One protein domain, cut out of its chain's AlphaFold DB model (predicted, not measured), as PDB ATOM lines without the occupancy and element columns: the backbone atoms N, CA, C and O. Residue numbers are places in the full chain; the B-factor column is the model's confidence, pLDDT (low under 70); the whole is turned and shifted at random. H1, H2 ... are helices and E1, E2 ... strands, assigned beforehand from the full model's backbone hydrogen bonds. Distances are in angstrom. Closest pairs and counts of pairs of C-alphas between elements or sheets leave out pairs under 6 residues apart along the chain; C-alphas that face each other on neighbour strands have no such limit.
ATOM      1  N   HIS A  15      19.860   9.420 -17.768       95.81
ATOM      2  CA  HIS A  15      18.429   9.108 -17.775       95.81
ATOM      3  C   HIS A  15      18.075   8.145 -18.907       95.81
ATOM      4  O   HIS A  15      17.283   7.237 -18.673       95.81
ATOM      5  N   LEU A  16      18.695   8.262 -20.088       96.69
ATOM      6  CA  LEU A  16      18.539   7.261 -21.152       96.69
ATOM      7  C   LEU A  16      19.128   5.909 -20.747       96.69
ATOM      8  O   LEU A  16      18.502   4.880 -20.991       96.69
ATOM      9  N   TRP A  17      20.294   5.898 -20.092       95.25
ATOM     10  CA  TRP A  17      20.877   4.670 -19.547       95.25
ATOM     11  C   TRP A  17      19.906   3.975 -18.591       95.25
ATOM     12  O   TRP A  17      19.614   2.786 -18.731       95.25
ATOM     13  N   ARG A  18      19.365   4.741 -17.640       94.31
ATOM     14  CA  ARG A  18      18.384   4.227 -16.693       94.31
ATOM     15  C   ARG A  18      17.108   3.765 -17.399       94.31
ATOM     16  O   ARG A  18      16.612   2.690 -17.082       94.31
ATOM     17  N   TRP A  19      16.620   4.527 -18.380       95.94
ATOM     18  CA  TRP A  19      15.450   4.167 -19.185       95.94
ATOM     19  C   TRP A  19      15.598   2.788 -19.823       95.94
ATOM     20  O   TRP A  19      14.744   1.930 -19.627       95.94
ATOM     21  N   LEU A  20      16.714   2.560 -20.514       96.00
ATOM     22  CA  LEU A  20      17.008   1.292 -21.185       96.00
ATOM     23  C   LEU A  20      17.191   0.117 -20.218       96.00
ATOM     24  O   LEU A  20      16.997  -1.031 -20.607       96.00
ATOM     25  N   THR A  21      17.600   0.393 -18.980       95.19
ATOM     26  CA  THR A  21      17.859  -0.645 -17.974       95.19
ATOM     27  C   THR A  21      16.595  -1.045 -17.217       95.19
ATOM     28  O   THR A  21      16.445  -2.208 -16.855       95.19
ATOM     29  N   GLU A  22      15.707  -0.088 -16.943       94.94
ATOM     30  CA  GLU A  22      14.620  -0.264 -15.970       94.94
ATOM     31  C   GLU A  22      13.215  -0.107 -16.559       94.94
ATOM     32  O   GLU A  22      12.273  -0.637 -15.978       94.94
ATOM     33  N   PHE A  23      13.047   0.631 -17.660       95.19
ATOM     34  CA  PHE A  23      11.728   1.147 -18.044       95.19
ATOM     35  C   PHE A  23      11.283   0.745 -19.448       95.19
ATOM     36  O   PHE A  23      10.141   0.329 -19.625       95.19
ATOM     37  N   GLY A  24      12.139   0.870 -20.460       96.44
ATOM     38  CA  GLY A  24      11.678   0.641 -21.823       96.44
ATOM     39  C   GLY A  24      12.729   0.833 -22.899       96.44
ATOM     40  O   GLY A  24      13.921   0.606 -22.699       96.44
ATOM     41  N   THR A  25      12.271   1.227 -24.083       97.94
ATOM     42  CA  THR A  25      13.081   1.241 -25.302       97.94
ATOM     43  C   THR A  25      13.257   2.646 -25.865       97.94
ATOM     44  O   THR A  25      12.471   3.566 -25.627       97.94
ATOM     45  N   ILE A  26      14.331   2.800 -26.638       98.31
ATOM     46  CA  ILE A  26      14.584   3.976 -27.461       98.31
ATOM     47  C   ILE A  26      14.625   3.502 -28.906       98.31
ATOM     48  O   ILE A  26      15.431   2.645 -29.267       98.31
ATOM     49  N   GLU A  27      13.775   4.081 -29.739       98.25
ATOM     50  CA  GLU A  27      13.792   3.840 -31.175       98.25
ATOM     51  C   GLU A  27      14.491   4.988 -31.896       98.25
ATOM     52  O   GLU A  27      14.164   6.161 -31.690       98.25
ATOM     53  N   ILE A  28      15.407   4.648 -32.801       98.31
ATOM     54  CA  ILE A  28      16.156   5.605 -33.617       98.31
ATOM     55  C   ILE A  28      15.881   5.310 -35.091       98.31
ATOM     56  O   ILE A  28      16.027   4.183 -35.557       98.31
ATOM     57  N   GLY A  29      15.483   6.340 -35.826       97.25
ATOM     58  CA  GLY A  29      15.163   6.282 -37.244       97.25
ATOM     59  C   GLY A  29      13.928   7.118 -37.598       97.25
ATOM     60  O   GLY A  29      13.044   7.338 -36.755       97.25
ATOM     61  N   PRO A  30      13.842   7.589 -38.856       96.94
ATOM     62  CA  PRO A  30      12.716   8.389 -39.313       96.94
ATOM     63  C   PRO A  30      11.412   7.587 -39.241       96.94
ATOM     64  O   PRO A  30      11.313   6.482 -39.766       96.94
ATOM     65  N   CYS A  31      10.385   8.177 -38.636       97.62
ATOM     66  CA  CYS A  31       9.034   7.636 -38.607       97.62
ATOM     67  C   CYS A  31       8.057   8.660 -39.190       97.62
ATOM     68  O   CYS A  31       7.871   9.754 -38.647       97.62
ATOM     69  N   HIS A  32       7.415   8.294 -40.302       95.50
ATOM     70  CA  HIS A  32       6.450   9.157 -40.985       95.50
ATOM     71  C   HIS A  32       5.197   9.407 -40.145       95.50
ATOM     72  O   HIS A  32       4.731  10.539 -40.092       95.50
ATOM     73  N   GLN A  33       4.694   8.385 -39.448       96.50
ATOM     74  CA  GLN A  33       3.458   8.479 -38.661       96.50
ATOM     75  C   GLN A  33       3.581   9.462 -37.492       96.50
ATOM     76  O   GLN A  33       2.650  10.200 -37.191       96.50
ATOM     77  N   THR A  34       4.741   9.501 -36.834       96.56
ATOM     78  CA  THR A  34       4.955  10.353 -35.653       96.56
ATOM     79  C   THR A  34       5.675  11.663 -35.973       96.56
ATOM     80  O   THR A  34       5.770  12.523 -35.093       96.56
ATOM     81  N   HIS A  35       6.160  11.828 -37.210       97.81
ATOM     82  CA  HIS A  35       7.026  12.926 -37.650       97.81
ATOM     83  C   HIS A  35       8.273  13.106 -36.763       97.81
ATOM     84  O   HIS A  35       8.645  14.231 -36.430       97.81
ATOM     85  N   SER A  36       8.925  12.000 -36.391       98.50
ATOM     86  CA  SER A  36      10.067  11.981 -35.463       98.50
ATOM     87  C   SER A  36      11.244  11.142 -35.978       98.50
ATOM     88  O   SER A  36      11.052  10.219 -36.771       98.50
ATOM     89  N   PHE A  37      12.456  11.458 -35.516       98.69
ATOM     90  CA  PHE A  37      13.680  10.681 -35.755       98.69
ATOM     91  C   PHE A  37      14.088   9.814 -34.556       98.69
ATOM     92  O   PHE A  37      14.706   8.775 -34.739       98.69
ATOM     93  N   ILE A  38      13.749  10.225 -33.338       98.81
ATOM     94  CA  ILE A  38      14.023   9.472 -32.112       98.81
ATOM     95  C   ILE A  38      12.760   9.451 -31.255       98.81
ATOM     96  O   ILE A  38      12.031  10.448 -31.203       98.81
ATOM     97  N   ARG A  39      12.466   8.312 -30.634       98.69
ATOM     98  CA  ARG A  39      11.288   8.100 -29.781       98.69
ATOM     99  C   ARG A  39      11.689   7.311 -28.551       98.69
ATOM    100  O   ARG A  39      12.570   6.459 -28.631       98.69
ATOM    101  N   VAL A  40      11.020   7.593 -27.444       98.56
ATOM    102  CA  VAL A  40      11.197   6.874 -26.187       98.56
ATOM    103  C   VAL A  40       9.859   6.267 -25.803       98.56
ATOM    104  O   VAL A  40       8.829   6.950 -25.856       98.56
ATOM    105  N   LEU A  41       9.877   4.975 -25.490       98.44
ATOM    106  CA  LEU A  41       8.684   4.179 -25.247       98.44
ATOM    107  C   LEU A  41       8.837   3.350 -23.972       98.44
ATOM    108  O   LEU A  41       9.942   2.910 -23.644       98.44
ATOM    109  N   ASP A  42       7.718   3.121 -23.294       96.00
ATOM    110  CA  ASP A  42       7.533   2.067 -22.296       96.00
ATOM    111  C   ASP A  42       6.504   1.036 -22.804       96.00
ATOM    112  O   ASP A  42       6.097   1.056 -23.971       96.00
ATOM    113  N   GLU A  43       6.078   0.120 -21.933       92.75
ATOM    114  CA  GLU A  43       5.046  -0.880 -22.247       92.75
ATOM    115  C   GLU A  43       3.678  -0.263 -22.602       92.75
ATOM    116  O   GLU A  43       2.896  -0.873 -23.334       92.75
ATOM    117  N   GLY A  44       3.384   0.946 -22.113       93.56
ATOM    118  CA  GLY A  44       2.170   1.712 -22.410       93.56
ATOM    119  C   GLY A  44       2.245   2.511 -23.716       93.56
ATOM    120  O   GLY A  44       1.229   3.040 -24.176       93.56
ATOM    121  N   GLY A  45       3.421   2.573 -24.344       95.12
ATOM    122  CA  GLY A  45       3.650   3.212 -25.631       95.12
ATOM    123  C   GLY A  45       4.602   4.403 -25.544       95.12
ATOM    124  O   GLY A  45       5.541   4.441 -24.758       95.12
ATOM    125  N   MET A  46       4.418   5.373 -26.437       97.25
ATOM    126  CA  MET A  46       5.365   6.474 -26.617       97.25
ATOM    127  C   MET A  46       5.158   7.582 -25.578       97.25
ATOM    128  O   MET A  46       4.194   8.342 -25.667       97.25
ATOM    129  N   ILE A  47       6.110   7.727 -24.656       97.19
ATOM    130  CA  ILE A  47       6.102   8.766 -23.610       97.19
ATOM    131  C   ILE A  47       6.704  10.088 -24.093       97.19
ATOM    132  O   ILE A  47       6.355  11.168 -23.615       97.19
ATOM    133  N   TRP A  48       7.610  10.015 -25.069       98.44
ATOM    134  CA  TRP A  48       8.262  11.182 -25.643       98.44
ATOM    135  C   TRP A  48       8.697  10.922 -27.087       98.44
ATOM    136  O   TRP A  48       9.075   9.808 -27.461       98.44
ATOM    137  N   LYS A  49       8.683  11.978 -27.905       98.44
ATOM    138  CA  LYS A  49       9.223  11.955 -29.265       98.44
ATOM    139  C   LYS A  49      10.045  13.195 -29.572       98.44
ATOM    140  O   LYS A  49       9.687  14.307 -29.185       98.44
ATOM    141  N   GLY A  50      11.094  12.980 -30.350       98.31
ATOM    142  CA  GLY A  50      11.942  14.027 -30.879       98.31
ATOM    143  C   GLY A  50      11.405  14.658 -32.162       98.31
ATOM    144  O   GLY A  50      10.336  14.327 -32.685       98.31
ATOM    145  N   ARG A  51      12.210  15.567 -32.703       98.44
ATOM    146  CA  ARG A  51      12.002  16.268 -33.972       98.44
ATOM    147  C   ARG A  51      12.108  15.307 -35.154       98.44
ATOM    148  O   ARG A  51      12.680  14.223 -35.053       98.44
ATOM    149  N   ARG A  52      11.618  15.748 -36.314       98.19
ATOM    150  CA  ARG A  52      11.699  14.998 -37.578       98.19
ATOM    151  C   ARG A  52      13.137  14.740 -38.046       98.19
ATOM    152  O   ARG A  52      13.377  13.744 -38.719       98.19
ATOM    153  N   SER A  53      14.071  15.636 -37.732       97.69
ATOM    154  CA  SER A  53      15.480  15.523 -38.112       97.69
ATOM    155  C   SER A  53      16.389  16.242 -37.117       97.69
ATOM    156  O   SER A  53      15.969  17.170 -36.422       97.69
ATOM    157  N   TYR A  54      17.647  15.806 -37.082       98.19
ATOM    158  CA  TYR A  54      18.711  16.347 -36.241       98.19
ATOM    159  C   TYR A  54      19.994  16.497 -37.055       98.19
ATOM    160  O   TYR A  54      20.188  15.806 -38.054       98.19
ATOM    161  N   ARG A  55      20.880  17.397 -36.616       97.81
ATOM    162  CA  ARG A  55      22.191  17.605 -37.251       97.81
ATOM    163  C   ARG A  55      23.131  16.409 -37.061       97.81
ATOM    164  O   ARG A  55      23.965  16.157 -37.923       97.81
ATOM    165  N   SER A  56      23.013  15.709 -35.937       98.12
ATOM    166  CA  SER A  56      23.816  14.539 -35.585       98.12
ATOM    167  C   SER A  56      23.016  13.597 -34.688       98.12
ATOM    168  O   SER A  56      21.990  13.991 -34.125       98.12
ATOM    169  N   LEU A  57      23.508  12.366 -34.535       97.50
ATOM    170  CA  LEU A  57      22.954  11.416 -33.573       97.50
ATOM    171  C   LEU A  57      23.085  11.941 -32.136       97.50
ATOM    172  O   LEU A  57      22.116  11.884 -31.389       97.50
ATOM    173  N   ASP A  58      24.222  12.548 -31.787       97.50
ATOM    174  CA  ASP A  58      24.436  13.135 -30.456       97.50
ATOM    175  C   ASP A  58      23.399  14.212 -30.126       97.50
ATOM    176  O   ASP A  58      22.893  14.273 -29.010       97.50
ATOM    177  N   ALA A  59      23.020  15.037 -31.110       98.06
ATOM    178  CA  ALA A  59      21.979  16.042 -30.917       98.06
ATOM    179  C   ALA A  59      20.603  15.405 -30.660       98.06
ATOM    180  O   ALA A  59      19.816  15.951 -29.890       98.06
ATOM    181  N   ALA A  60      20.314  14.260 -31.285       98.50
ATOM    182  CA  ALA A  60      19.085  13.512 -31.035       98.50
ATOM    183  C   ALA A  60      19.090  12.869 -29.638       98.50
ATOM    184  O   ALA A  60      18.095  12.960 -28.922       98.50
ATOM    185  N   LEU A  61      20.215  12.269 -29.232       98.19
ATOM    186  CA  LEU A  61      20.382  11.653 -27.913       98.19
ATOM    187  C   LEU A  61      20.336  12.688 -26.786       98.19
ATOM    188  O   LEU A  61      19.699  12.444 -25.768       98.19
ATOM    189  N   ALA A  62      20.934  13.865 -26.974       97.69
ATOM    190  CA  ALA A  62      20.857  14.952 -26.001       97.69
ATOM    191  C   ALA A  62      19.418  15.476 -25.816       97.69
ATOM    192  O   ALA A  62      19.002  15.749 -24.690       97.69
ATOM    193  N   ASP A  63      18.643  15.585 -26.901       98.44
ATOM    194  CA  ASP A  63      17.234  16.001 -26.837       98.44
ATOM    195  C   ASP A  63      16.371  14.933 -26.145       98.44
ATOM    196  O   ASP A  63      15.554  15.249 -25.280       98.44
ATOM    197  N   ALA A  64      16.612  13.654 -26.457       98.50
ATOM    198  CA  ALA A  64      15.949  12.538 -25.788       98.50
ATOM    199  C   ALA A  64      16.301  12.465 -24.295       98.50
ATOM    200  O   ALA A  64      15.403  12.310 -23.475       98.50
ATOM    201  N   GLU A  65      17.571  12.636 -23.921       97.94
ATOM    202  CA  GLU A  65      18.017  12.685 -22.523       97.94
ATOM    203  C   GLU A  65      17.276  13.778 -21.745       97.94
ATOM    204  O   GLU A  65      16.744  13.517 -20.667       97.94
ATOM    205  N   ALA A  66      17.161  14.982 -22.312       97.69
ATOM    206  CA  ALA A  66      16.411  16.071 -21.692       97.69
ATOM    207  C   ALA A  66      14.907  15.756 -21.577       97.69
ATOM    208  O   ALA A  66      14.291  16.040 -20.542       97.69
ATOM    209  N   GLY A  67      14.324  15.152 -22.618       97.88
ATOM    210  CA  GLY A  67      12.926  14.727 -22.652       97.88
ATOM    211  C   GLY A  67      12.598  13.687 -21.582       97.88
ATOM    212  O   GLY A  67      11.672  13.883 -20.793       97.88
ATOM    213  N   VAL A  68      13.403  12.628 -21.499       97.56
ATOM    214  CA  VAL A  68      13.251  11.549 -20.512       97.56
ATOM    215  C   VAL A  68      13.508  12.055 -19.104       97.56
ATOM    216  O   VAL A  68      12.720  11.768 -18.208       97.56
ATOM    217  N   ALA A  69      14.545  12.871 -18.897       96.62
ATOM    218  CA  ALA A  69      14.805  13.472 -17.595       96.62
ATOM    219  C   ALA A  69      13.614  14.307 -17.111       96.62
ATOM    220  O   ALA A  69      13.306  14.312 -15.921       96.62
ATOM    221  N   LYS A  70      12.945  15.038 -18.013       97.19
ATOM    222  CA  LYS A  70      11.730  15.785 -17.671       97.19
ATOM    223  C   LYS A  70      10.587  14.850 -17.302       97.19
ATOM    224  O   LYS A  70      10.001  15.030 -16.243       97.19
ATOM    225  N   TRP A  71      10.310  13.856 -18.138       96.38
ATOM    226  CA  TRP A  71       9.225  12.911 -17.899       96.38
ATOM    227  C   TRP A  71       9.415  12.140 -16.582       96.38
ATOM    228  O   TRP A  71       8.516  12.117 -15.751       96.38
ATOM    229  N   MET A  72      10.618  11.615 -16.318       95.56
ATOM    230  CA  MET A  72      10.940  10.907 -15.071       95.56
ATOM    231  C   MET A  72      10.739  11.774 -13.821       95.56
ATOM    232  O   MET A  72      10.288  11.276 -12.789       95.56
ATOM    233  N   ARG A  73      11.070  13.069 -13.888       95.88
ATOM    234  CA  ARG A  73      10.829  13.987 -12.768       95.88
ATOM    235  C   ARG A  73       9.345  14.209 -12.528       95.88
ATOM    236  O   ARG A  73       8.932  14.207 -11.373       95.88
ATOM    237  N   ASP A  74       8.593  14.439 -13.596       96.00
ATOM    238  CA  ASP A  74       7.202  14.870 -13.505       96.00
ATOM    239  C   ASP A  74       6.272  13.697 -13.160       96.00
ATOM    240  O   ASP A  74       5.394  13.851 -12.317       96.00
ATOM    241  N   GLU A  75       6.516  12.517 -13.737       94.75
ATOM    242  CA  GLU A  75       5.641  11.346 -13.591       94.75
ATOM    243  C   GLU A  75       6.098  10.378 -12.488       94.75
ATOM    244  O   GLU A  75       5.270   9.752 -11.829       94.75
ATOM    245  N   LEU A  76       7.412  10.253 -12.249       91.56
ATOM    246  CA  LEU A  76       7.967   9.297 -11.274       91.56
ATOM    247  C   LEU A  76       8.601   9.965 -10.047       91.56
ATOM    248  O   LEU A  76       9.049   9.274  -9.131       91.56
TER     249      LEU A  76
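What this domain is: This is residues 15 to 76 of the 84 residues of an uncharacterized protein of Verrucomicrobia bacterium ADurb.Bin118 (UniProt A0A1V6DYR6). A small, strongly twisted sheet of three strands, E1, E2 and E3, is covered on one face by two helices, the long H2 running slantwise over E2 and E3 and the short H1 packing on H2 at a steep angle. The other face of the sheet bears no named helix, and the unnamed stretch from 50 to 56 leads from E3 to the first turn of H2. The printed part has 62 residues with two named helices and three named strands, in the order H1, E1, E2, E3, H2; the sheet order is E1, E2, E3, antiparallel throughout, and the class is mixed, helices and strands. The whole is compact, with a radius of gyration of the C-alphas of 10.9 A and spans of 29 by 22 by 19 A.

Where its parts are: In the sheet, E1 is residues 25 to 31, 15.3 A from first to last C-alpha, and begins at C-alpha 25 at (13.081, 1.241, -25.302). E2 is residues 36 to 42, 16.7 A long, and E3 is residues 45 to 49, 11.0 A long. H2, residues 57 to 76, is 27.0 A long and ends at C-alpha 76 at (7.967, 9.297, -11.274). H1, residues 15 to 22, is 10.3 A long and begins at C-alpha 15 at (18.429, 9.108, -17.775).

How they stand to each other: E1, E2 and E3 form a meander, each strand the antiparallel neighbour of the one before, with E1 and E3 as edge strands. E1 and E2 are a hairpin at 153 degrees, with N 29 and O 37 at 2.8 A and N 39 and O 27 at 2.9 A, within hydrogen-bond range. E2 and E3 are a hairpin at 141 degrees, with N 40 and O 48 within hydrogen-bond range at 2.9 A. H1 and H2 are on one face of this sheet, an arrangement of two layers, one of strands and one of helices. H2 has a height over the sheet of 8.8 A and lies over E2 and E3, slantwise to the strands, at 47 degrees to E3 on the local plane. Its closest C-alphas to E2 are those of Ala 60 and Ile 38, 6.6 A apart. H1 and H2 touch, through residues 64 to 69 of H2 alone, at a steep tilt of 66 degrees, the same way; their closest C-alphas are those of Leu 16 and Glu 65, 5.6 A apart. H1 and E2 are near each other, with 8 pairs of C-alphas within 10 A. In H1 and H2 every O i to N i+4 pair is within hydrogen-bond range.

The domain as a whole: The two C-alphas farthest apart are those of Arg 55 and Leu 76, at 30.8 A. The printed part has no cut. The links H1 to E1, E1 to E2 and E2 to E3 are tight, and E3 to H2, with 7 residues, is short. The mean pLDDT of the printed part is 97.0, and no printed residue is under 70.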